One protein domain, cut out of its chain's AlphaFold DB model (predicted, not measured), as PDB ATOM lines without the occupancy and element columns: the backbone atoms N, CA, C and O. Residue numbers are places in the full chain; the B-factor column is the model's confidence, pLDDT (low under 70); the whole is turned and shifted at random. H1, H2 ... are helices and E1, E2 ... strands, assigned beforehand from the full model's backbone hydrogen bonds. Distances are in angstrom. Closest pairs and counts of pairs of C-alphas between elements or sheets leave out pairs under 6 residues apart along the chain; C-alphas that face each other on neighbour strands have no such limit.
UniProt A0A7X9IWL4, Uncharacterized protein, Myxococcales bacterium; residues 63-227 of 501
ATOM      1  N   PHE A  63     -11.874   1.032 -25.434       79.69
ATOM      2  CA  PHE A  63     -11.315  -0.306 -25.356       79.69
ATOM      3  C   PHE A  63      -9.793  -0.286 -25.570       79.69
ATOM      4  O   PHE A  63      -9.042  -0.845 -24.770       79.69
ATOM      5  N   ASP A  64      -9.319   0.423 -26.598       76.38
ATOM      6  CA  ASP A  64      -7.894   0.569 -26.903       76.38
ATOM      7  C   ASP A  64      -7.146   1.421 -25.867       76.38
ATOM      8  O   ASP A  64      -5.979   1.152 -25.598       76.38
ATOM      9  N   LEU A  65      -7.788   2.409 -25.239       73.50
ATOM     10  CA  LEU A  65      -7.208   3.165 -24.122       73.50
ATOM     11  C   LEU A  65      -6.941   2.275 -22.918       73.50
ATOM     12  O   LEU A  65      -5.867   2.350 -22.322       73.50
ATOM     13  N   TRP A  66      -7.905   1.424 -22.578       73.12
ATOM     14  CA  TRP A  66      -7.750   0.477 -21.484       73.12
ATOM     15  C   TRP A  66      -6.667  -0.552 -21.822       73.12
ATOM     16  O   TRP A  66      -5.711  -0.716 -21.062       73.12
ATOM     17  N   ARG A  67      -6.744  -1.182 -23.004       72.38
ATOM     18  CA  ARG A  67      -5.755  -2.171 -23.469       72.38
ATOM     19  C   ARG A  67      -4.351  -1.567 -23.569       72.38
ATOM     20  O   ARG A  67      -3.380  -2.164 -23.119       72.38
ATOM     21  N   GLY A  68      -4.241  -0.373 -24.144       68.06
ATOM     22  CA  GLY A  68      -2.991   0.364 -24.292       68.06
ATOM     23  C   GLY A  68      -2.400   0.779 -22.948       68.06
ATOM     24  O   GLY A  68      -1.180   0.776 -22.800       68.06
ATOM     25  N   HIS A  69      -3.230   1.063 -21.943       64.31
ATOM     26  CA  HIS A  69      -2.740   1.386 -20.608       64.31
ATOM     27  C   HIS A  69      -1.990   0.220 -19.952       64.31
ATOM     28  O   HIS A  69      -0.918   0.448 -19.392       64.31
ATOM     29  N   LEU A  70      -2.478  -1.019 -20.090       58.03
ATOM     30  CA  LEU A  70      -1.758  -2.208 -19.608       58.03
ATOM     31  C   LEU A  70      -0.361  -2.355 -20.234       58.03
ATOM     32  O   LEU A  70       0.521  -2.981 -19.654       58.03
ATOM     33  N   VAL A  71      -0.148  -1.772 -21.416       55.75
ATOM     34  CA  VAL A  71       1.114  -1.855 -22.163       55.75
ATOM     35  C   VAL A  71       2.054  -0.678 -21.859       55.75
ATOM     36  O   VAL A  71       3.259  -0.789 -22.076       55.75
ATOM     37  N   LEU A  72       1.534   0.453 -21.370       52.22
ATOM     38  CA  LEU A  72       2.260   1.728 -21.295       52.22
ATOM     39  C   LEU A  72       2.885   2.053 -19.932       52.22
ATOM     40  O   LEU A  72       3.470   3.126 -19.800       52.22
ATOM     41  N   GLN A  73       2.805   1.181 -18.927       54.88
ATOM     42  CA  GLN A  73       3.496   1.420 -17.657       54.88
ATOM     43  C   GLN A  73       4.989   1.026 -17.762       54.88
ATOM     44  O   GLN A  73       5.306  -0.160 -17.863       54.88
ATOM     45  N   PRO A  74       5.946   1.977 -17.765       43.53
ATOM     46  CA  PRO A  74       7.364   1.644 -17.857       43.53
ATOM     47  C   PRO A  74       7.864   1.006 -16.563       43.53
ATOM     48  O   PRO A  74       7.528   1.444 -15.465       43.53
ATOM     49  N   GLY A  75       8.708  -0.013 -16.708       48.59
ATOM     50  CA  GLY A  75       9.199  -0.818 -15.587       48.59
ATOM     51  C   GLY A  75       8.300  -2.005 -15.246       48.59
ATOM     52  O   GLY A  75       8.744  -2.900 -14.539       48.59
ATOM     53  N   ILE A  76       7.093  -2.063 -15.816       43.41
ATOM     54  CA  ILE A  76       6.274  -3.269 -15.817       43.41
ATOM     55  C   ILE A  76       6.599  -4.007 -17.120       43.41
ATOM     56  O   ILE A  76       6.224  -3.536 -18.198       43.41
ATOM     57  N   PRO A  77       7.362  -5.118 -17.090       43.19
ATOM     58  CA  PRO A  77       7.446  -5.983 -18.263       43.19
ATOM     59  C   PRO A  77       6.013  -6.347 -18.654       43.19
ATOM     60  O   PRO A  77       5.215  -6.570 -17.746       43.19
ATOM     61  N   ARG A  78       5.682  -6.359 -19.966       46.44
ATOM     62  CA  ARG A  78       4.344  -6.744 -20.476       46.44
ATOM     63  C   ARG A  78       3.767  -7.797 -19.536       46.44
ATOM     64  O   ARG A  78       4.477  -8.797 -19.373       46.44
ATOM     65  N   PRO A  79       2.606  -7.562 -18.888       43.72
ATOM     66  CA  PRO A  79       2.131  -8.453 -17.842       43.72
ATOM     67  C   PRO A  79       2.204  -9.867 -18.400       43.72
ATOM     68  O   PRO A  79       1.556 -10.171 -19.399       43.72
ATOM     69  N   GLN A  80       3.086 -10.701 -17.835       41.69
ATOM     70  CA  GLN A  80       3.197 -12.078 -18.314       41.69
ATOM     71  C   GLN A  80       1.870 -12.807 -18.066       41.69
ATOM     72  O   GLN A  80       1.588 -13.802 -18.728       41.69
ATOM     73  N   ARG A  81       1.084 -12.313 -17.091       53.91
ATOM     74  CA  ARG A  81      -0.158 -12.889 -16.584       53.91
ATOM     75  C   ARG A  81      -1.092 -11.765 -16.121       53.91
ATOM     76  O   ARG A  81      -0.764 -11.035 -15.189       53.91
ATOM     77  N   TYR A  82      -2.237 -11.618 -16.778       42.06
ATOM     78  CA  TYR A  82      -3.368 -10.846 -16.268       42.06
ATOM     79  C   TYR A  82      -4.367 -11.850 -15.693       42.06
ATOM     80  O   TYR A  82      -4.778 -12.761 -16.412       42.06
ATOM     81  N   VAL A  83      -4.707 -11.734 -14.406       47.69
ATOM     82  CA  VAL A  83      -5.639 -12.662 -13.754       47.69
ATOM     83  C   VAL A  83      -6.873 -11.879 -13.301       47.69
ATOM     84  O   VAL A  83      -6.791 -11.044 -12.394       47.69
ATOM     85  N   PRO A  84      -8.042 -12.131 -13.908       46.25
ATOM     86  CA  PRO A  84      -9.303 -11.598 -13.426       46.25
ATOM     87  C   PRO A  84      -9.509 -11.925 -11.943       46.25
ATOM     88  O   PRO A  84      -9.360 -13.082 -11.537       46.25
ATOM     89  N   CYS A  85      -9.889 -10.947 -11.112       39.72
ATOM     90  CA  CYS A  85     -10.083 -11.204  -9.678       39.72
ATOM     91  C   CYS A  85     -11.173 -12.243  -9.398       39.72
ATOM     92  O   CYS A  85     -11.103 -12.926  -8.383       39.72
ATOM     93  N   TYR A  86     -12.142 -12.411 -10.298       37.69
ATOM     94  CA  TYR A  86     -13.169 -13.442 -10.161       37.69
ATOM     95  C   TYR A  86     -12.629 -14.855 -10.396       37.69
ATOM     96  O   TYR A  86     -13.043 -15.768  -9.693       37.69
ATOM     97  N   ARG A  87     -11.642 -15.044 -11.284       35.91
ATOM     98  CA  ARG A  87     -10.996 -16.355 -11.463       35.91
ATOM     99  C   ARG A  87     -10.219 -16.743 -10.211       35.91
ATOM    100  O   ARG A  87     -10.400 -17.836  -9.701       35.91
ATOM    101  N   THR A  88      -9.457 -15.804  -9.654       39.38
ATOM    102  CA  THR A  88      -8.696 -16.019  -8.414       39.38
ATOM    103  C   THR A  88      -9.631 -16.290  -7.231       39.38
ATOM    104  O   THR A  88      -9.400 -17.224  -6.477       39.38
ATOM    105  N   ALA A  89     -10.729 -15.539  -7.086       30.97
ATOM    106  CA  ALA A  89     -11.683 -15.717  -5.989       30.97
ATOM    107  C   ALA A  89     -12.527 -17.002  -6.094       30.97
ATOM    108  O   ALA A  89     -12.876 -17.569  -5.060       30.97
ATOM    109  N   ILE A  90     -12.849 -17.464  -7.309       32.00
ATOM    110  CA  ILE A  90     -13.562 -18.727  -7.550       32.00
ATOM    111  C   ILE A  90     -12.601 -19.914  -7.427       32.00
ATOM    112  O   ILE A  90     -12.930 -20.873  -6.735       32.00
ATOM    113  N   GLU A  91     -11.394 -19.845  -7.996       33.59
ATOM    114  CA  GLU A  91     -10.387 -20.907  -7.868       33.59
ATOM    115  C   GLU A  91      -9.929 -21.063  -6.401       33.59
ATOM    116  O   GLU A  91      -9.881 -22.188  -5.921       33.59
ATOM    117  N   LEU A  92      -9.737 -19.980  -5.630       33.53
ATOM    118  CA  LEU A  92      -9.442 -20.059  -4.183       33.53
ATOM    119  C   LEU A  92     -10.617 -20.556  -3.323       33.53
ATOM    120  O   LEU A  92     -10.384 -21.059  -2.226       33.53
ATOM    121  N   ALA A  93     -11.868 -20.398  -3.774       34.09
ATOM    122  CA  ALA A  93     -13.051 -20.777  -2.994       34.09
ATOM    123  C   ALA A  93     -13.631 -22.154  -3.359       34.09
ATOM    124  O   ALA A  93     -14.287 -22.762  -2.515       34.09
ATOM    125  N   ALA A  94     -13.428 -22.635  -4.589       31.12
ATOM    126  CA  ALA A  94     -14.077 -23.841  -5.105       31.12
ATOM    127  C   ALA A  94     -13.125 -25.032  -5.287       31.12
ATOM    128  O   ALA A  94     -13.564 -26.175  -5.165       31.12
ATOM    129  N   PHE A  95     -11.830 -24.805  -5.531       34.44
ATOM    130  CA  PHE A  95     -10.905 -25.888  -5.859       34.44
ATOM    131  C   PHE A  95      -9.573 -25.693  -5.139       34.44
ATOM    132  O   PHE A  95      -8.834 -24.754  -5.400       34.44
ATOM    133  N   GLY A  96      -9.254 -26.603  -4.216       32.19
ATOM    134  CA  GLY A  96      -7.986 -26.577  -3.487       32.19
ATOM    135  C   GLY A  96      -6.744 -26.469  -4.400       32.19
ATOM    136  O   GLY A  96      -6.827 -26.698  -5.611       32.19
ATOM    137  N   PRO A  97      -5.561 -26.185  -3.820       37.84
ATOM    138  CA  PRO A  97      -4.350 -25.701  -4.510       37.84
ATOM    139  C   PRO A  97      -3.837 -26.539  -5.702       37.84
ATOM    140  O   PRO A  97      -3.025 -26.059  -6.488       37.84
ATOM    141  N   ALA A  98      -4.320 -27.770  -5.886       32.03
ATOM    142  CA  ALA A  98      -3.910 -28.674  -6.957       32.03
ATOM    143  C   ALA A  98      -4.461 -28.321  -8.360       32.03
ATOM    144  O   ALA A  98      -3.832 -28.690  -9.350       32.03
ATOM    145  N   LEU A  99      -5.595 -27.612  -8.475       29.52
ATOM    146  CA  LEU A  99      -6.183 -27.227  -9.777       29.52
ATOM    147  C   LEU A  99      -5.768 -25.821 -10.236       29.52
ATOM    148  O   LEU A  99      -5.544 -25.624 -11.430       29.52
ATOM    149  N   GLY A 100      -5.542 -24.891  -9.301       37.31
ATOM    150  CA  GLY A 100      -5.027 -23.550  -9.608       37.31
ATOM    151  C   GLY A 100      -3.649 -23.567 -10.284       37.31
ATOM    152  O   GLY A 100      -3.367 -22.732 -11.132       37.31
ATOM    153  N   ALA A 101      -2.800 -24.562 -10.004       36.19
ATOM    154  CA  ALA A 101      -1.486 -24.683 -10.646       36.19
ATOM    155  C   ALA A 101      -1.544 -25.199 -12.102       36.19
ATOM    156  O   ALA A 101      -0.664 -24.880 -12.900       36.19
ATOM    157  N   ALA A 102      -2.571 -25.980 -12.464       31.78
ATOM    158  CA  ALA A 102      -2.728 -26.532 -13.813       31.78
ATOM    159  C   ALA A 102      -3.398 -25.542 -14.786       31.78
ATOM    160  O   ALA A 102      -3.165 -25.616 -15.994       31.78
ATOM    161  N   SER A 103      -4.190 -24.596 -14.269       32.16
ATOM    162  CA  SER A 103      -4.881 -23.560 -15.044       32.16
ATOM    163  C   SER A 103      -4.134 -22.210 -15.089       32.16
ATOM    164  O   SER A 103      -4.297 -21.464 -16.055       32.16
ATOM    165  N   ALA A 104      -3.242 -21.922 -14.129       35.44
ATOM    166  CA  ALA A 104      -2.478 -20.664 -14.008       35.44
ATOM    167  C   ALA A 104      -1.343 -20.444 -15.038       35.44
ATOM    168  O   ALA A 104      -0.504 -19.552 -14.868       35.44
ATOM    169  N   GLY A 105      -1.278 -21.247 -16.105       33.78
ATOM    170  CA  GLY A 105      -0.171 -21.239 -17.068       33.78
ATOM    171  C   GLY A 105      -0.495 -20.729 -18.475       33.78
ATOM    172  O   GLY A 105       0.434 -20.398 -19.210       33.78
ATOM    173  N   ALA A 106      -1.768 -20.667 -18.874       35.06
ATOM    174  CA  ALA A 106      -2.142 -20.259 -20.226       35.06
ATOM    175  C   ALA A 106      -2.494 -18.760 -20.266       35.06
ATOM    176  O   ALA A 106      -3.273 -18.314 -19.420       35.06
ATOM    177  N   PRO A 107      -1.956 -17.966 -21.218       46.75
ATOM    178  CA  PRO A 107      -2.528 -16.654 -21.505       46.75
ATOM    179  C   PRO A 107      -4.023 -16.835 -21.784       46.75
ATOM    180  O   PRO A 107      -4.404 -17.813 -22.433       46.75
ATOM    181  N   LEU A 108      -4.850 -15.924 -21.264       47.62
ATOM    182  CA  LEU A 108      -6.274 -15.907 -21.586       47.62
ATOM    183  C   LEU A 108      -6.430 -15.917 -23.107       47.62
ATOM    184  O   LEU A 108      -5.665 -15.265 -23.829       47.62
ATOM    185  N   ASP A 109      -7.379 -16.710 -23.597       63.94
ATOM    186  CA  ASP A 109      -7.734 -16.645 -25.004       63.94
ATOM    187  C   ASP A 109      -8.281 -15.222 -25.294       63.94
ATOM    188  O   ASP A 109      -8.795 -14.530 -24.412       63.94
ATOM    189  N   GLU A 110      -8.139 -14.736 -26.531       64.31
ATOM    190  CA  GLU A 110      -8.562 -13.373 -26.905       64.31
ATOM    191  C   GLU A 110     -10.061 -13.100 -26.625       64.31
ATOM    192  O   GLU A 110     -10.474 -11.952 -26.427       64.31
ATOM    193  N   LYS A 111     -10.892 -14.146 -26.592       68.81
ATOM    194  CA  LYS A 111     -12.312 -14.101 -26.220       68.81
ATOM    195  C   LYS A 111     -12.506 -14.007 -24.707       68.81
ATOM    196  O   LYS A 111     -13.383 -13.246 -24.299       68.81
ATOM    197  N   ASP A 112     -11.720 -14.716 -23.901       72.12
ATOM    198  CA  ASP A 112     -11.768 -14.632 -22.432       72.12
ATOM    199  C   ASP A 112     -11.386 -13.226 -21.961       72.12
ATOM    200  O   ASP A 112     -12.073 -12.623 -21.131       72.12
ATOM    201  N   ASP A 113     -10.353 -12.660 -22.587       69.00
ATOM    202  CA  ASP A 113      -9.980 -11.260 -22.436       69.00
ATOM    203  C   ASP A 113     -11.188 -10.368 -22.754       69.00
ATOM    204  O   ASP A 113     -11.662  -9.619 -21.895       69.00
ATOM    205  N   ALA A 114     -11.754 -10.469 -23.963       70.88
ATOM    206  CA  ALA A 114     -12.890  -9.647 -24.394       70.88
ATOM    207  C   ALA A 114     -14.124  -9.756 -23.473       70.88
ATOM    208  O   ALA A 114     -14.821  -8.754 -23.260       70.88
ATOM    209  N   ALA A 115     -14.402 -10.943 -22.928       75.31
ATOM    210  CA  ALA A 115     -15.469 -11.166 -21.958       75.31
ATOM    211  C   ALA A 115     -15.175 -10.458 -20.627       75.31
ATOM    212  O   ALA A 115     -16.053  -9.772 -20.093       75.31
ATOM    213  N   HIS A 116     -13.932 -10.531 -20.145       75.06
ATOM    214  CA  HIS A 116     -13.487  -9.804 -18.955       75.06
ATOM    215  C   HIS A 116     -13.636  -8.302 -19.104       75.06
ATOM    216  O   HIS A 116     -14.263  -7.647 -18.266       75.06
ATOM    217  N   PHE A 117     -13.151  -7.758 -20.217       77.12
ATOM    218  CA  PHE A 117     -13.315  -6.342 -20.521       77.12
ATOM    219  C   PHE A 117     -14.789  -5.945 -20.494       77.12
ATOM    220  O   PHE A 117     -15.170  -4.986 -19.823       77.12
ATOM    221  N   ARG A 118     -15.642  -6.704 -21.186       79.00
ATOM    222  CA  ARG A 118     -17.080  -6.436 -21.224       79.00
ATOM    223  C   ARG A 118     -17.679  -6.384 -19.817       79.00
ATOM    224  O   ARG A 118     -18.424  -5.450 -19.525       79.00
ATOM    225  N   ASN A 119     -17.327  -7.331 -18.949       80.62
ATOM    226  CA  ASN A 119     -17.801  -7.368 -17.566       80.62
ATOM    227  C   ASN A 119     -17.317  -6.152 -16.759       80.62
ATOM    228  O   ASN A 119     -18.118  -5.520 -16.071       80.62
ATOM    229  N   ALA A 120     -16.046  -5.763 -16.886       82.38
ATOM    230  CA  ALA A 120     -15.509  -4.589 -16.197       82.38
ATOM    231  C   ALA A 120     -16.231  -3.293 -16.614       82.38
ATOM    232  O   ALA A 120     -16.611  -2.489 -15.758       82.38
ATOM    233  N   PHE A 121     -16.501  -3.113 -17.912       85.06
ATOM    234  CA  PHE A 121     -17.286  -1.980 -18.415       85.06
ATOM    235  C   PHE A 121     -18.746  -2.025 -17.935       85.06
ATOM    236  O   PHE A 121     -19.288  -0.989 -17.549       85.06
ATOM    237  N   LEU A 122     -19.375  -3.206 -17.901       84.56
ATOM    238  CA  LEU A 122     -20.726  -3.400 -17.355       84.56
ATOM    239  C   LEU A 122     -20.819  -2.961 -15.895       84.56
ATOM    240  O   LEU A 122     -21.705  -2.176 -15.547       84.56
ATOM    241  N   ILE A 123     -19.884  -3.408 -15.057       86.50
ATOM    242  CA  ILE A 123     -19.874  -3.046 -13.637       86.50
ATOM    243  C   ILE A 123     -19.582  -1.551 -13.466       86.50
ATOM    244  O   ILE A 123     -20.269  -0.884 -12.686       86.50
ATOM    245  N   ARG A 124     -18.645  -0.990 -14.244       92.88
ATOM    246  CA  ARG A 124     -18.349   0.451 -14.241       92.88
ATOM    247  C   ARG A 124     -19.605   1.275 -14.493       92.88
ATOM    248  O   ARG A 124     -19.926   2.160 -13.708       92.88
ATOM    249  N   GLU A 125     -20.316   1.002 -15.583       92.38
ATOM    250  CA  GLU A 125     -21.497   1.784 -15.958       92.38
ATOM    251  C   GLU A 125     -22.654   1.587 -14.974       92.38
ATOM    252  O   GLU A 125     -23.379   2.539 -14.675       92.38
ATOM    253  N   ALA A 126     -22.801   0.386 -14.407       88.00
ATOM    254  CA  ALA A 126     -23.776   0.143 -13.353       88.00
ATOM    255  C   ALA A 126     -23.473   0.994 -12.104       88.00
ATOM    256  O   ALA A 126     -24.378   1.629 -11.559       88.00
ATOM    257  N   LEU A 127     -22.201   1.093 -11.704       91.50
ATOM    258  CA  LEU A 127     -21.771   1.949 -10.595       91.50
ATOM    259  C   LEU A 127     -21.893   3.438 -10.897       91.50
ATOM    260  O   LEU A 127     -22.315   4.186 -10.024       91.50
ATOM    261  N   VAL A 128     -21.582   3.880 -12.117       95.25
ATOM    262  CA  VAL A 128     -21.797   5.275 -12.541       95.25
ATOM    263  C   VAL A 128     -23.279   5.640 -12.447       95.25
ATOM    264  O   VAL A 128     -23.625   6.722 -11.969       95.25
ATOM    265  N   ARG A 129     -24.172   4.736 -12.863       92.19
ATOM    266  CA  ARG A 129     -25.618   4.945 -12.758       92.19
ATOM    267  C   ARG A 129     -26.078   5.014 -11.305       92.19
ATOM    268  O   ARG A 129     -26.873   5.890 -10.973       92.19
ATOM    269  N   GLU A 130     -25.593   4.122 -10.449       92.94
ATOM    270  CA  GLU A 130     -25.914   4.154  -9.019       92.94
ATOM    271  C   GLU A 130     -25.364   5.426  -8.356       92.94
ATOM    272  O   GLU A 130     -26.088   6.085  -7.619       92.94
ATOM    273  N   ALA A 131     -24.147   5.857  -8.708       95.25
ATOM    274  CA  ALA A 131     -23.573   7.126  -8.265       95.25
ATOM    275  C   ALA A 131     -24.502   8.304  -8.594       95.25
ATOM    276  O   ALA A 131     -24.785   9.133  -7.729       95.25
ATOM    277  N   ALA A 132     -25.048   8.338  -9.815       93.12
ATOM    278  CA  ALA A 132     -26.010   9.356 -10.228       93.12
ATOM    279  C   ALA A 132     -27.321   9.298  -9.418       93.12
ATOM    280  O   ALA A 132     -27.839  10.345  -9.031       93.12
ATOM    281  N   VAL A 133     -27.837   8.099  -9.115       93.88
ATOM    282  CA  VAL A 133     -29.024   7.915  -8.252       93.88
ATOM    283  C   VAL A 133     -28.770   8.438  -6.835       93.88
ATOM    284  O   VAL A 133     -29.649   9.067  -6.251       93.88
ATOM    285  N   GLN A 134     -27.565   8.228  -6.306       94.56
ATOM    286  CA  GLN A 134     -27.145   8.700  -4.983       94.56
ATOM    287  C   GLN A 134     -26.741  10.189  -4.969       94.56
ATOM    288  O   GLN A 134     -26.343  10.709  -3.928       94.56
ATOM    289  N   GLY A 135     -26.813  10.889  -6.108       96.31
ATOM    290  CA  GLY A 135     -26.415  12.295  -6.221       96.31
ATOM    291  C   GLY A 135     -24.904  12.532  -6.129       96.31
ATOM    292  O   GLY A 135     -24.470  13.658  -5.885       96.31
ATOM    293  N   VAL A 136     -24.085  11.495  -6.326       96.31
ATOM    294  CA  VAL A 136     -22.627  11.617  -6.393       96.31
ATOM    295  C   VAL A 136     -22.263  12.231  -7.741       96.31
ATOM    296  O   VAL A 136     -22.438  11.622  -8.795       96.31
ATOM    297  N   ALA A 137     -21.738  13.451  -7.702       95.62
ATOM    298  CA  ALA A 137     -21.251  14.167  -8.871       95.62
ATOM    299  C   ALA A 137     -19.738  14.386  -8.782       95.62
ATOM    300  O   ALA A 137     -19.164  14.476  -7.695       95.62
ATOM    301  N   ILE A 138     -19.095  14.483  -9.944       96.38
ATOM    302  CA  ILE A 138     -17.679  14.832 -10.072       96.38
ATOM    303  C   ILE A 138     -17.584  16.067 -10.942       96.38
ATOM    304  O   ILE A 138     -18.066  16.067 -12.075       96.38
ATOM    305  N   ASP A 139     -16.954  17.096 -10.390       96.00
ATOM    306  CA  ASP A 139     -16.687  18.340 -11.092       96.00
ATOM    307  C   ASP A 139     -15.517  18.183 -12.076       96.00
ATOM    308  O   ASP A 139     -14.552  17.448 -11.839       96.00
ATOM    309  N   ASP A 140     -15.567  18.926 -13.172       94.62
ATOM    310  CA  ASP A 140     -14.550  18.894 -14.223       94.62
ATOM    311  C   ASP A 140     -13.204  19.396 -13.725       94.62
ATOM    312  O   ASP A 140     -12.156  18.888 -14.132       94.62
ATOM    313  N   GLU A 141     -13.212  20.342 -12.789       96.25
ATOM    314  CA  GLU A 141     -11.988  20.823 -12.159       96.25
ATOM    315  C   GLU A 141     -11.367  19.779 -11.222       96.25
ATOM    316  O   GLU A 141     -10.162  19.824 -10.968       96.25
ATOM    317  N   GLU A 142     -12.127  18.805 -10.710       96.44
ATOM    318  CA  GLU A 142     -11.557  17.662  -9.983       96.44
ATOM    319  C   GLU A 142     -10.733  16.778 -10.928       96.44
ATOM    320  O   GLU A 142      -9.563  16.500 -10.644       96.44
ATOM    321  N   ILE A 143     -11.298  16.425 -12.088       96.25
ATOM    322  CA  ILE A 143     -10.626  15.609 -13.110       96.25
ATOM    323  C   ILE A 143      -9.406  16.334 -13.682       96.25
ATOM    324  O   ILE A 143      -8.310  15.770 -13.711       96.25
ATOM    325  N   LYS A 144      -9.540  17.613 -14.050       94.56
ATOM    326  CA  LYS A 144      -8.413  18.415 -14.551       94.56
ATOM    327  C   LYS A 144      -7.289  18.526 -13.523       94.56
ATOM    328  O   LYS A 144      -6.125  18.374 -13.889       94.56
ATOM    329  N   ARG A 145      -7.605  18.741 -12.238       95.19
ATOM    330  CA  ARG A 145      -6.596  18.789 -11.161       95.19
ATOM    331  C   ARG A 145      -5.940  17.438 -10.903       95.19
ATOM    332  O   ARG A 145      -4.772  17.407 -10.523       95.19
ATOM    333  N   ALA A 146      -6.660  16.328 -11.043       93.00
ATOM    334  CA  ALA A 146      -6.069  14.997 -10.935       93.00
ATOM    335  C   ALA A 146      -5.081  14.746 -12.084       93.00
ATOM    336  O   ALA A 146      -3.914  14.450 -11.842       93.00
ATOM    337  N   ILE A 147      -5.507  15.015 -13.316       92.81
ATOM    338  CA  ILE A 147      -4.692  14.857 -14.524       92.81
ATOM    339  C   ILE A 147      -3.466  15.780 -14.495       92.81
ATOM    340  O   ILE A 147      -2.358  15.341 -14.791       92.81
ATOM    341  N   ALA A 148      -3.622  17.026 -14.041       92.00
ATOM    342  CA  ALA A 148      -2.507  17.960 -13.878       92.00
ATOM    343  C   ALA A 148      -1.486  17.518 -12.816       92.00
ATOM    344  O   ALA A 148      -0.313  17.881 -12.895       92.00
ATOM    345  N   ARG A 149      -1.918  16.714 -11.837       92.75
ATOM    346  CA  ARG A 149      -1.048  16.054 -10.851       92.75
ATOM    347  C   ARG A 149      -0.460  14.737 -11.365       92.75
ATOM    348  O   ARG A 149       0.147  14.014 -10.582       92.75
ATOM    349  N   GLY A 150      -0.642  14.423 -12.647       89.25
ATOM    350  CA  GLY A 150      -0.188  13.172 -13.231       89.25
ATOM    351  C   GLY A 150      -0.959  11.976 -12.679       89.25
ATOM    352  O   GLY A 150      -0.349  10.952 -12.404       89.25
ATOM    353  N   ARG A 151      -2.275  12.102 -12.466       90.81
ATOM    354  CA  ARG A 151      -3.134  10.997 -12.014       90.81
ATOM    355  C   ARG A 151      -4.168  10.645 -13.074       90.81
ATOM    356  O   ARG A 151      -4.832  11.528 -13.615       90.81
ATOM    357  N   LEU A 152      -4.291   9.353 -13.335       90.12
ATOM    358  CA  LEU A 152      -5.319   8.719 -14.147       90.12
ATOM    359  C   LEU A 152      -6.163   7.835 -13.229       90.12
ATOM    360  O   LEU A 152      -5.633   7.208 -12.319       90.12
ATOM    361  N   PHE A 153      -7.454   7.750 -13.490       91.31
ATOM    362  CA  PHE A 153      -8.354   6.814 -12.840       91.31
ATOM    363  C   PHE A 153      -8.696   5.702 -13.816       91.31
ATOM    364  O   PHE A 153      -9.188   5.965 -14.920       91.31
ATOM    365  N   ILE A 154      -8.452   4.469 -13.391       88.19
ATOM    366  CA  ILE A 154      -8.936   3.279 -14.078       88.19
ATOM    367  C   ILE A 154      -9.827   2.529 -13.117       88.19
ATOM    368  O   ILE A 154      -9.447   2.218 -11.989       88.19
ATOM    369  N   PHE A 155     -11.039   2.276 -13.579       85.06
ATOM    370  CA  PHE A 155     -11.910   1.312 -12.963       85.06
ATOM    371  C   PHE A 155     -11.617  -0.048 -13.596       85.06
ATOM    372  O   PHE A 155     -11.942  -0.283 -14.762       85.06
ATOM    373  N   ASP A 156     -10.963  -0.920 -12.839       79.38
ATOM    374  CA  ASP A 156     -10.765  -2.315 -13.208       79.38
ATOM    375  C   ASP A 156     -10.957  -3.196 -11.967       79.38
ATOM    376  O   ASP A 156     -10.633  -2.818 -10.838       79.38
ATOM    377  N   HIS A 157     -11.526  -4.368 -12.205       61.03
ATOM    378  CA  HIS A 157     -11.706  -5.442 -11.242       61.03
ATOM    379  C   HIS A 157     -10.648  -6.530 -11.387       61.03
ATOM    380  O   HIS A 157     -10.813  -7.581 -10.786       61.03
ATOM    381  N   GLY A 158      -9.611  -6.338 -12.198       65.62
ATOM    382  CA  GLY A 158      -8.481  -7.252 -12.294       65.62
ATOM    383  C   GLY A 158      -7.456  -7.072 -11.180       65.62
ATOM    384  O   GLY A 158      -7.399  -6.041 -10.504       65.62
ATOM    385  N   SER A 159      -6.613  -8.085 -11.032       66.75
ATOM    386  CA  SER A 159      -5.316  -7.957 -10.387       66.75
ATOM    387  C   SER A 159      -4.259  -8.428 -11.378       66.75
ATOM    388  O   SER A 159      -4.514  -9.299 -12.210       66.75
ATOM    389  N   TRP A 160      -3.074  -7.844 -11.328       63.59
ATOM    390  CA  TRP A 160      -1.932  -8.341 -12.077       63.59
ATOM    391  C   TRP A 160      -0.797  -8.614 -11.106       63.59
ATOM    392  O   TRP A 160      -0.613  -7.892 -10.130       63.59
ATOM    393  N   THR A 161      -0.046  -9.675 -11.365       56.91
ATOM    394  CA  THR A 161       1.116 -10.020 -10.555       56.91
ATOM    395  C   THR A 161       2.361  -9.516 -11.269       56.91
ATOM    396  O   THR A 161       2.553  -9.800 -12.455       56.91
ATOM    397  N   ASP A 162       3.204  -8.752 -10.582       66.12
ATOM    398  CA  ASP A 162       4.492  -8.347 -11.136       66.12
ATOM    399  C   ASP A 162       5.477  -9.524 -11.209       66.12
ATOM    400  O   ASP A 162       5.234 -10.624 -10.707       66.12
ATOM    401  N   THR A 163       6.625  -9.304 -11.854       62.00
ATOM    402  CA  THR A 163       7.677 -10.326 -11.976       62.00
ATOM    403  C   THR A 163       8.318 -10.731 -10.650       62.00
ATOM    404  O   THR A 163       9.085 -11.688 -10.631       62.00
ATOM    405  N   GLN A 164       8.049 -10.009  -9.563       68.25
ATOM    406  CA  GLN A 164       8.501 -10.323  -8.209       68.25
ATOM    407  C   GLN A 164       7.414 -11.039  -7.389       68.25
ATOM    408  O   GLN A 164       7.637 -11.328  -6.216       68.25
ATOM    409  N   GLY A 165       6.257 -11.349  -7.984       67.56
ATOM    410  CA  GLY A 165       5.138 -11.988  -7.290       67.56
ATOM    411  C   GLY A 165       4.226 -11.009  -6.542       67.56
ATOM    412  O   GLY A 165       3.300 -11.447  -5.862       67.56
ATOM    413  N   GLY A 166       4.447  -9.697  -6.658       63.72
ATOM    414  CA  GLY A 166       3.592  -8.678  -6.056       63.72
ATOM    415  C   GLY A 166       2.247  -8.597  -6.771       63.72
ATOM    416  O   GLY A 166       2.206  -8.348  -7.972       63.72
ATOM    417  N   VAL A 167       1.143  -8.807  -6.049       58.44
ATOM    418  CA  VAL A 167      -0.218  -8.665  -6.589       58.44
ATOM    419  C   VAL A 167      -0.639  -7.198  -6.527       58.44
ATOM    420  O   VAL A 167      -0.761  -6.609  -5.452       58.44
ATOM    421  N   HIS A 168      -0.901  -6.617  -7.689       60.59
ATOM    422  CA  HIS A 168      -1.362  -5.247  -7.865       60.59
ATOM    423  C   HIS A 168      -2.819  -5.257  -8.308       60.59
ATOM    424  O   HIS A 168      -3.187  -5.946  -9.254       60.59
ATOM    425  N   TRP A 169      -3.661  -4.472  -7.648       60.91
ATOM    426  CA  TRP A 169      -5.070  -4.343  -8.010       60.91
ATOM    427  C   TRP A 169      -5.232  -3.300  -9.115       60.91
ATOM    428  O   TRP A 169      -4.704  -2.193  -9.016       60.91
ATOM    429  N   CYS A 170      -5.962  -3.640 -10.174       63.88
ATOM    430  CA  CYS A 170      -6.051  -2.816 -11.378       63.88
ATOM    431  C   CYS A 170      -7.019  -1.619 -11.257       63.88
ATOM    432  O   CYS A 170      -7.075  -0.780 -12.155       63.88
ATOM    433  N   GLY A 171      -7.770  -1.498 -10.161       69.00
ATOM    434  CA  GLY A 171      -8.652  -0.358  -9.906       69.00
ATOM    435  C   GLY A 171      -7.982   0.701  -9.033       69.00
ATOM    436  O   GLY A 171      -7.600   0.408  -7.901       69.00
ATOM    437  N   GLY A 172      -7.877   1.946  -9.508       83.19
ATOM    438  CA  GLY A 172      -7.375   3.037  -8.672       83.19
ATOM    439  C   GLY A 172      -6.766   4.235  -9.397       83.19
ATOM    440  O   GLY A 172      -7.006   4.481 -10.581       83.19
ATOM    441  N   GLU A 173      -6.001   5.009  -8.624       85.88
ATOM    442  CA  GLU A 173      -5.189   6.123  -9.109       85.88
ATOM    443  C   GLU A 173      -3.868   5.596  -9.667       85.88
ATOM    444  O   GLU A 173      -3.066   5.012  -8.943       85.88
ATOM    445  N   LEU A 174      -3.623   5.845 -10.947       80.06
ATOM    446  CA  LEU A 174      -2.408   5.445 -11.642       80.06
ATOM    447  C   LEU A 174      -1.607   6.678 -12.064       80.06
ATOM    448  O   LEU A 174      -2.195   7.714 -12.395       80.06
ATOM    449  N   PRO A 175      -0.267   6.596 -12.073       82.19
ATOM    450  CA  PRO A 175       0.559   7.688 -12.556       82.19
ATOM    451  C   PRO A 175       0.324   7.897 -14.057       82.19
ATOM    452  O   PRO A 175       0.594   7.033 -14.891       82.19
ATOM    453  N   LEU A 176      -0.173   9.077 -14.416       82.38
ATOM    454  CA  LEU A 176      -0.349   9.505 -15.793       82.38
ATOM    455  C   LEU A 176       0.988  10.002 -16.337       82.38
ATOM    456  O   LEU A 176       1.440  11.100 -16.019       82.38
ATOM    457  N   GLN A 177       1.597   9.204 -17.207       82.62
ATOM    458  CA  GLN A 177       2.802   9.615 -17.934       82.62
ATOM    459  C   GLN A 177       2.487  10.375 -19.224       82.62
ATOM    460  O   GLN A 177       3.320  11.104 -19.762       82.62
ATOM    461  N   ILE A 178       1.259  10.230 -19.716       82.19
ATOM    462  CA  ILE A 178       0.794  10.895 -20.922       82.19
ATOM    463  C   ILE A 178       0.595  12.383 -20.614       82.19
ATOM    464  O   ILE A 178      -0.088  12.760 -19.667       82.19
ATOM    465  N   GLY A 179       1.188  13.251 -21.428       82.62
ATOM    466  CA  GLY A 179       1.098  14.694 -21.226       82.62
ATOM    467  C   GLY A 179       2.085  15.273 -20.222       82.62
ATOM    468  O   GLY A 179       1.992  16.457 -19.905       82.62
ATOM    469  N   VAL A 180       3.062  14.487 -19.773       85.88
ATOM    470  CA  VAL A 180       4.250  15.011 -19.102       85.88
ATOM    471  C   VAL A 180       5.246  15.464 -20.172       85.88
ATOM    472  O   VAL A 180       5.644  14.687 -21.040       85.88
ATOM    473  N   GLY A 181       5.611  16.745 -20.160       87.38
ATOM    474  CA  GLY A 181       6.593  17.291 -21.097       87.38
ATOM    475  C   GLY A 181       8.023  16.874 -20.756       87.38
ATOM    476  O   GLY A 181       8.289  16.212 -19.753       87.38
ATOM    477  N   ARG A 182       8.997  17.348 -21.546       88.56
ATOM    478  CA  ARG A 182      10.436  17.119 -21.270       88.56
ATOM    479  C   ARG A 182      10.881  17.662 -19.908       88.56
ATOM    480  O   ARG A 182      11.903  17.244 -19.383       88.56
ATOM    481  N   SER A 183      10.117  18.605 -19.361       88.19
ATOM    482  CA  SER A 183      10.330  19.209 -18.049       88.19
ATOM    483  C   SER A 183       9.971  18.286 -16.875       88.19
ATOM    484  O   SER A 183      10.195  18.668 -15.727       88.19
ATOM    485  N   GLY A 184       9.368  17.119 -17.131       87.50
ATOM    486  CA  GLY A 184       8.806  16.261 -16.085       87.50
ATOM    487  C   GLY A 184       7.522  16.821 -15.461       87.50
ATOM    488  O   GLY A 184       6.992  16.238 -14.520       87.50
ATOM    489  N   LYS A 185       7.002  17.948 -15.969       90.12
ATOM    490  CA  LYS A 185       5.749  18.565 -15.519       90.12
ATOM    491  C   LYS A 185       4.628  18.302 -16.517       90.12
ATOM    492  O   LYS A 185       4.869  18.123 -17.710       90.12
ATOM    493  N   PHE A 186       3.396  18.316 -16.020       91.88
ATOM    494  CA  PHE A 186       2.209  18.218 -16.858       91.88
ATOM    495  C   PHE A 186       2.106  19.419 -17.809       91.88
ATOM    496  O   PHE A 186       2.105  20.576 -17.383       91.88
ATOM    497  N   GLU A 187       1.985  19.139 -19.102       94.75
ATOM    498  CA  GLU A 187       1.842  20.119 -20.170       94.75
ATOM    499  C   GLU A 187       0.564  19.804 -20.974       94.75
ATOM    500  O   GLU A 187       0.525  18.820 -21.717       94.75
ATOM    501  N   PRO A 188      -0.488  20.650 -20.919       93.94
ATOM    502  CA  PRO A 188      -1.758  20.386 -21.607       93.94
ATOM    503  C   PRO A 188      -1.618  20.143 -23.117       93.94
ATOM    504  O   PRO A 188      -2.370  19.369 -23.710       93.94
ATOM    505  N   LYS A 189      -0.633  20.792 -23.754       95.31
ATOM    506  CA  LYS A 189      -0.314  20.586 -25.174       95.31
ATOM    507  C   LYS A 189       0.253  19.190 -25.436       95.31
ATOM    508  O   LYS A 189      -0.111  18.588 -26.442       95.31
ATOM    509  N   ALA A 190       1.097  18.680 -24.539       93.12
ATOM    510  CA  ALA A 190       1.637  17.329 -24.630       93.12
ATOM    511  C   ALA A 190       0.532  16.288 -24.419       93.12
ATOM    512  O   ALA A 190       0.473  15.319 -25.171       93.12
ATOM    513  N   LEU A 191      -0.386  16.522 -23.468       93.50
ATOM    514  CA  LEU A 191      -1.537  15.638 -23.258       93.50
ATOM    515  C   LEU A 191      -2.384  15.561 -24.528       93.50
ATOM    516  O   LEU A 191      -2.644  14.473 -25.027       93.50
ATOM    517  N   ARG A 192      -2.767  16.719 -25.083       95.06
ATOM    518  CA  ARG A 192      -3.553  16.785 -26.320       95.06
ATOM    519  C   ARG A 192      -2.857  16.068 -27.474       95.06
ATOM    520  O   ARG A 192      -3.503  15.292 -28.167       95.06
ATOM    521  N   ALA A 193      -1.563  16.320 -27.674       92.50
ATOM    522  CA  ALA A 193      -0.798  15.687 -28.742       92.50
ATOM    523  C   ALA A 193      -0.769  14.162 -28.582       92.50
ATOM    524  O   ALA A 193      -1.013  13.451 -29.550       92.50
ATOM    525  N   ALA A 194      -0.537  13.660 -27.370       89.06
ATOM    526  CA  ALA A 194      -0.498  12.227 -27.121       89.06
ATOM    527  C   ALA A 194      -1.882  11.569 -27.251       89.06
ATOM    528  O   ALA A 194      -1.992  10.539 -27.908       89.06
ATOM    529  N   LEU A 195      -2.948  12.188 -26.727       90.00
ATOM    530  CA  LEU A 195      -4.326  11.708 -26.909       90.00
ATOM    531  C   LEU A 195      -4.721  11.639 -28.386       90.00
ATOM    532  O   LEU A 195      -5.269  10.633 -28.824       90.00
ATOM    533  N   GLN A 196      -4.374  12.654 -29.177       91.88
ATOM    534  CA  GLN A 196      -4.669  12.671 -30.610       91.88
ATOM    535  C   GLN A 196      -3.814  11.675 -31.404       91.88
ATOM    536  O   GLN A 196      -4.327  11.018 -32.307       91.88
ATOM    537  N   GLN A 197      -2.521  11.554 -31.094       90.56
ATOM    538  CA  GLN A 197      -1.590  10.723 -31.867       90.56
ATOM    539  C   GLN A 197      -1.669   9.239 -31.506       90.56
ATOM    540  O   GLN A 197      -1.648   8.398 -32.399       90.56
ATOM    541  N   GLN A 198      -1.723   8.918 -30.213       86.75
ATOM    542  CA  GLN A 198      -1.670   7.538 -29.727       86.75
ATOM    543  C   GLN A 198      -3.065   6.936 -29.612       86.75
ATOM    544  O   GLN A 198      -3.275   5.796 -30.010       86.75
ATOM    545  N   PHE A 199      -4.016   7.720 -29.105       83.44
ATOM    546  CA  PHE A 199      -5.345   7.227 -28.761       83.44
ATOM    547  C   PHE A 199      -6.438   7.749 -29.679       83.44
ATOM    548  O   PHE A 199      -7.582   7.431 -29.428       83.44
ATOM    549  N   GLN A 200      -6.126   8.570 -30.689       89.56
ATOM    550  CA  GLN A 200      -7.106   9.175 -31.606       89.56
ATOM    551  C   GLN A 200      -8.325   9.790 -30.881       89.56
ATOM    552  O   GLN A 200      -9.434   9.796 -31.412       89.56
ATOM    553  N   MET A 201      -8.117  10.313 -29.666       90.06
ATOM    554  CA  MET A 201      -9.162  10.789 -28.757       90.06
ATOM    555  C   MET A 201      -9.069  12.302 -28.549       90.06
ATOM    556  O   MET A 201      -7.974  12.877 -28.506       90.06
ATOM    557  N   SER A 202     -10.219  12.965 -28.402       93.75
ATOM    558  CA  SER A 202     -10.257  14.366 -27.985       93.75
ATOM    559  C   SER A 202      -9.964  14.512 -26.484       93.75
ATOM    560  O   SER A 202     -10.090  13.574 -25.700       93.75
ATOM    561  N   VAL A 203      -9.559  15.709 -26.051       93.88
ATOM    562  CA  VAL A 203      -9.333  15.964 -24.616       93.88
ATOM    563  C   VAL A 203     -10.644  15.868 -23.827       93.88
ATOM    564  O   VAL A 203     -10.637  15.392 -22.695       93.88
ATOM    565  N   ASP A 204     -11.759  16.274 -24.434       94.69
ATOM    566  CA  ASP A 204     -13.070  16.270 -23.785       94.69
ATOM    567  C   ASP A 204     -13.597  14.841 -23.600       94.69
ATOM    568  O   ASP A 204     -14.054  14.500 -22.509       94.69
ATOM    569  N   ASP A 205     -13.437  13.974 -24.608       92.00
ATOM    570  CA  ASP A 205     -13.786  12.549 -24.499       92.00
ATOM    571  C   ASP A 205     -12.936  11.857 -23.432       92.00
ATOM    572  O   ASP A 205     -13.444  11.077 -22.624       92.00
ATOM    573  N   PHE A 206     -11.647  12.196 -23.361       92.94
ATOM    574  CA  PHE A 206     -10.760  11.679 -22.326       92.94
ATOM    575  C   PHE A 206     -11.199  12.120 -20.925       92.94
ATOM    576  O   PHE A 206     -11.217  11.310 -19.997       92.94
ATOM    577  N   TYR A 207     -11.596  13.382 -20.749       94.94
ATOM    578  CA  TYR A 207     -12.124  13.863 -19.471       94.94
ATOM    579  C   TYR A 207     -13.457  13.206 -19.112       94.94
ATOM    580  O   TYR A 207     -13.642  12.832 -17.954       94.94
ATOM    581  N   ALA A 208     -14.352  12.994 -20.077       93.88
ATOM    582  CA  ALA A 208     -15.592  12.255 -19.860       93.88
ATOM    583  C   ALA A 208     -15.314  10.806 -19.428       93.88
ATOM    584  O   ALA A 208     -15.885  10.336 -18.440       93.88
ATOM    585  N   PHE A 209     -14.375  10.129 -20.094       92.00
ATOM    586  CA  PHE A 209     -13.911   8.794 -19.723       92.00
ATOM    587  C   PHE A 209     -13.350   8.769 -18.292       92.00
ATOM    588  O   PHE A 209     -13.745   7.931 -17.477       92.00
ATOM    589  N   GLN A 210     -12.480   9.714 -17.935       94.88
ATOM    590  CA  GLN A 210     -11.909   9.819 -16.586       94.88
ATOM    591  C   GLN A 210     -12.968  10.113 -15.516       94.88
ATOM    592  O   GLN A 210     -12.927   9.525 -14.434       94.88
ATOM    593  N   ARG A 211     -13.966  10.949 -15.829       96.25
ATOM    594  CA  ARG A 211     -15.100  11.236 -14.941       96.25
ATOM    595  C   ARG A 211     -15.895   9.971 -14.620       96.25
ATOM    596  O   ARG A 211     -16.202   9.734 -13.455       96.25
ATOM    597  N   ARG A 212     -16.187   9.136 -15.624       95.31
ATOM    598  CA  ARG A 212     -16.891   7.853 -15.428       95.31
ATOM    599  C   ARG A 212     -16.099   6.891 -14.549       95.31
ATOM    600  O   ARG A 212     -16.660   6.323 -13.619       95.31
ATOM    601  N   ASN A 213     -14.797   6.743 -14.801       93.88
ATOM    602  CA  ASN A 213     -13.939   5.879 -13.986       93.88
ATOM    603  C   ASN A 213     -13.888   6.348 -12.525       93.88
ATOM    604  O   ASN A 213     -14.070   5.540 -11.618       93.88
ATOM    605  N   LEU A 214     -13.714   7.652 -12.280       95.12
ATOM    606  CA  LEU A 214     -13.689   8.175 -10.913       95.12
ATOM    607  C   LEU A 214     -15.058   8.066 -10.220       95.12
ATOM    608  O   LEU A 214     -15.103   7.782  -9.026       95.12
ATOM    609  N   LEU A 215     -16.170   8.242 -10.944       95.94
ATOM    610  CA  LEU A 215     -17.517   8.027 -10.395       95.94
ATOM    611  C   LEU A 215     -17.699   6.578  -9.944       95.94
ATOM    612  O   LEU A 215     -18.150   6.342  -8.824       95.94
ATOM    613  N   ALA A 216     -17.302   5.622 -10.786       94.69
ATOM    614  CA  ALA A 216     -17.371   4.205 -10.453       94.69
ATOM    615  C   ALA A 216     -16.502   3.867  -9.229       94.69
ATOM    616  O   ALA A 216     -16.989   3.218  -8.305       94.69
ATOM    617  N   LEU A 217     -15.265   4.376  -9.163       93.19
ATOM    618  CA  LEU A 217     -14.375   4.191  -8.009       93.19
ATOM    619  C   LEU A 217     -14.954   4.799  -6.721       93.19
ATOM    620  O   LEU A 217     -14.939   4.147  -5.679       93.19
ATOM    621  N   LYS A 218     -15.506   6.019  -6.774       94.75
ATOM    622  CA  LYS A 218     -16.161   6.645  -5.611       94.75
ATOM    623  C   LYS A 218     -17.373   5.840  -5.152       94.75
ATOM    624  O   LYS A 218     -17.531   5.610  -3.957       94.75
ATOM    625  N   MET A 219     -18.207   5.371  -6.080       94.88
ATOM    626  CA  MET A 219     -19.366   4.548  -5.731       94.88
ATOM    627  C   MET A 219     -18.939   3.208  -5.131       94.88
ATOM    628  O   MET A 219     -19.491   2.791  -4.116       94.88
ATOM    629  N   GLN A 220     -17.910   2.572  -5.691       91.12
ATOM    630  CA  GLN A 220     -17.313   1.369  -5.120       91.12
ATOM    631  C   GLN A 220     -16.814   1.621  -3.694       91.12
ATOM    632  O   GLN A 220     -17.079   0.796  -2.828       91.12
ATOM    633  N   GLN A 221     -16.153   2.753  -3.426       90.31
ATOM    634  CA  GLN A 221     -15.704   3.150  -2.085       90.31
ATOM    635  C   GLN A 221     -16.868   3.406  -1.113       90.31
ATOM    636  O   GLN A 221     -16.773   3.047   0.059       90.31
ATOM    637  N   ILE A 222     -17.978   3.979  -1.585       91.25
ATOM    638  CA  ILE A 222     -19.190   4.179  -0.776       91.25
ATOM    639  C   ILE A 222     -19.827   2.831  -0.421       91.25
ATOM    640  O   ILE A 222     -20.084   2.569   0.754       91.25
ATOM    641  N   LEU A 223     -20.030   1.950  -1.408       87.94
ATOM    642  CA  LEU A 223     -20.552   0.596  -1.181       87.94
ATOM    643  C   LEU A 223     -19.648  -0.183  -0.228       87.94
ATOM    644  O   LEU A 223     -20.118  -0.834   0.697       87.94
ATOM    645  N   ALA A 224     -18.341  -0.051  -0.421       82.81
ATOM    646  CA  ALA A 224     -17.308  -0.609   0.424       82.81
ATOM    647  C   ALA A 224     -17.363  -0.146   1.877       82.81
ATOM    648  O   ALA A 224     -17.161  -0.964   2.770       82.81
ATOM    649  N   ALA A 225     -17.596   1.141   2.113       85.00
ATOM    650  CA  ALA A 225     -17.706   1.699   3.455       85.00
ATOM    651  C   ALA A 225     -19.004   1.272   4.161       85.00
ATOM    652  O   ALA A 225     -19.053   1.254   5.387       85.00
ATOM    653  N   ALA A 226     -20.043   0.906   3.404       86.19
ATOM    654  CA  ALA A 226     -21.303   0.415   3.958       86.19
ATOM    655  C   ALA A 226     -21.217  -1.033   4.480       86.19
ATOM    656  O   ALA A 226     -22.102  -1.473   5.216       86.19
ATOM    657  N   VAL A 227     -20.169  -1.781   4.119       86.62
ATOM    658  CA  VAL A 227     -19.965  -3.156   4.585       86.62
ATOM    659  C   VAL A 227     -19.359  -3.139   5.985       86.62
ATOM    660  O   VAL A 227     -18.173  -2.864   6.153       86.62
TER     661      VAL A 227
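Overview. This is residues 63 to 227 of the 501 residues of an uncharacterized protein of Myxococcales bacterium (UniProt A0A7X9IWL4). A long ribbon of strands, from E2 to E3 and folding back through E4 to E5, holds two small sheets one after the other; H7 packs on E2 of one sheet, and E1 joins the other sheet beside E3. H4 crosses H7 nearly at right angles, H5 and H6 pack on H7 farther toward its first residue, and H2 and H3 make an arm at the opposite end of the longest axis, where residues 93 to 98 stick out. The printed part has 165 residues, with seven named helices and five named strands in the order H1 E1 H2 H3 H4 H5 E2 E3 E4 E5 H6 H7. Both sheets, E1 - E3 - E4 and E2 - E5, are antiparallel, and the class is mostly helix. The whole is compact, with a radius of gyration of the C-alphas of 17.3 A and spans of 52 by 39 by 26 A.

Along the chain. In the larger sheet E1 is residues 82 to 84, 6.6 A long, E3 residues 158 to 161, 10.1 A, and E4 residues 167 to 169, 6.7 A. In the smaller sheet E2 is residues 151 to 154, 9.9 A, and E5 residues 172 to 175, 10.0 A. H1 is residues 63 to 72, 14.3 A, and begins with C-alpha 63 at (-11.315, -0.306, -25.356). H2 is residues 85 to 94, 14.0 A, and H3 residues 97 to 103, 10.8 A. H4, residues 110 to 133, is the longest helix at 34.9 A and ends with C-alpha 133 at (-29.024, 7.915, -8.252). H5 is residues 140 to 148, 12.1 A, and H6 residues 188 to 198, 15.2 A. H7, residues 203 to 225, is 32.6 A long and ends with C-alpha 225 at (-17.706, 1.699, 3.455).

Arrangement. In the larger sheet E3 is the inner strand. It is antiparallel to E1 at 142 degrees, with N 83 and O 159 at 3.3 A, within hydrogen-bond range. E3 and E4 form a hairpin at 153 degrees, with N 160 and O 168 at 2.8 A. H2 only grazes this sheet with residues 85 to 88, and H4 only grazes it with residues 112 to 120. H2 and H3 only just touch, with 3 pairs of C-alphas within 8 A, and only at the corner; their closest C-alphas are those of Glu 91 and Gly 100, 6.2 A apart. E4 and E5 meet only through their link. E2 and E5 are antiparallel at 139 degrees, with N 152 and O 174 at 2.8 A. The closest C-alphas of E2 and H7 are those of Ile 154 and Asn 213, 5.6 A apart. H7 is the hub and touches three helices, each about perpendicular to it: H4 at 76 degrees, closest at the C-alphas of Leu 127 and Ala 216, 4.9 A; H5 at 81 degrees, at those of Ile 143 and Arg 211, 6.5 A; and H6 at 85 degrees, at those of Arg 192 and Val 203, 6.1 A. H1 is close to H4 but not clearly touching, with the C-alphas of Phe 63 and Phe 117 8.0 A apart, and it is apart from H7. Every O i to N i+4 pair is within hydrogen-bond range in H2, H4, H5, H6 and H7; H1 has 5 of 6, and H3 has 1 of 3 beside 1 of 4 O i to N i+3 pairs.

Size, cuts and confidence. The C-alphas farthest apart are those of Ala 98 and Lys 189, 52.6 A. The printed part has no cut. The link from E5 to H6, residues 176 to 187, is long. The mean pLDDT of the printed part is 74.4; residues 68 to 111, residue 113 and residues 157 to 171 are under 70.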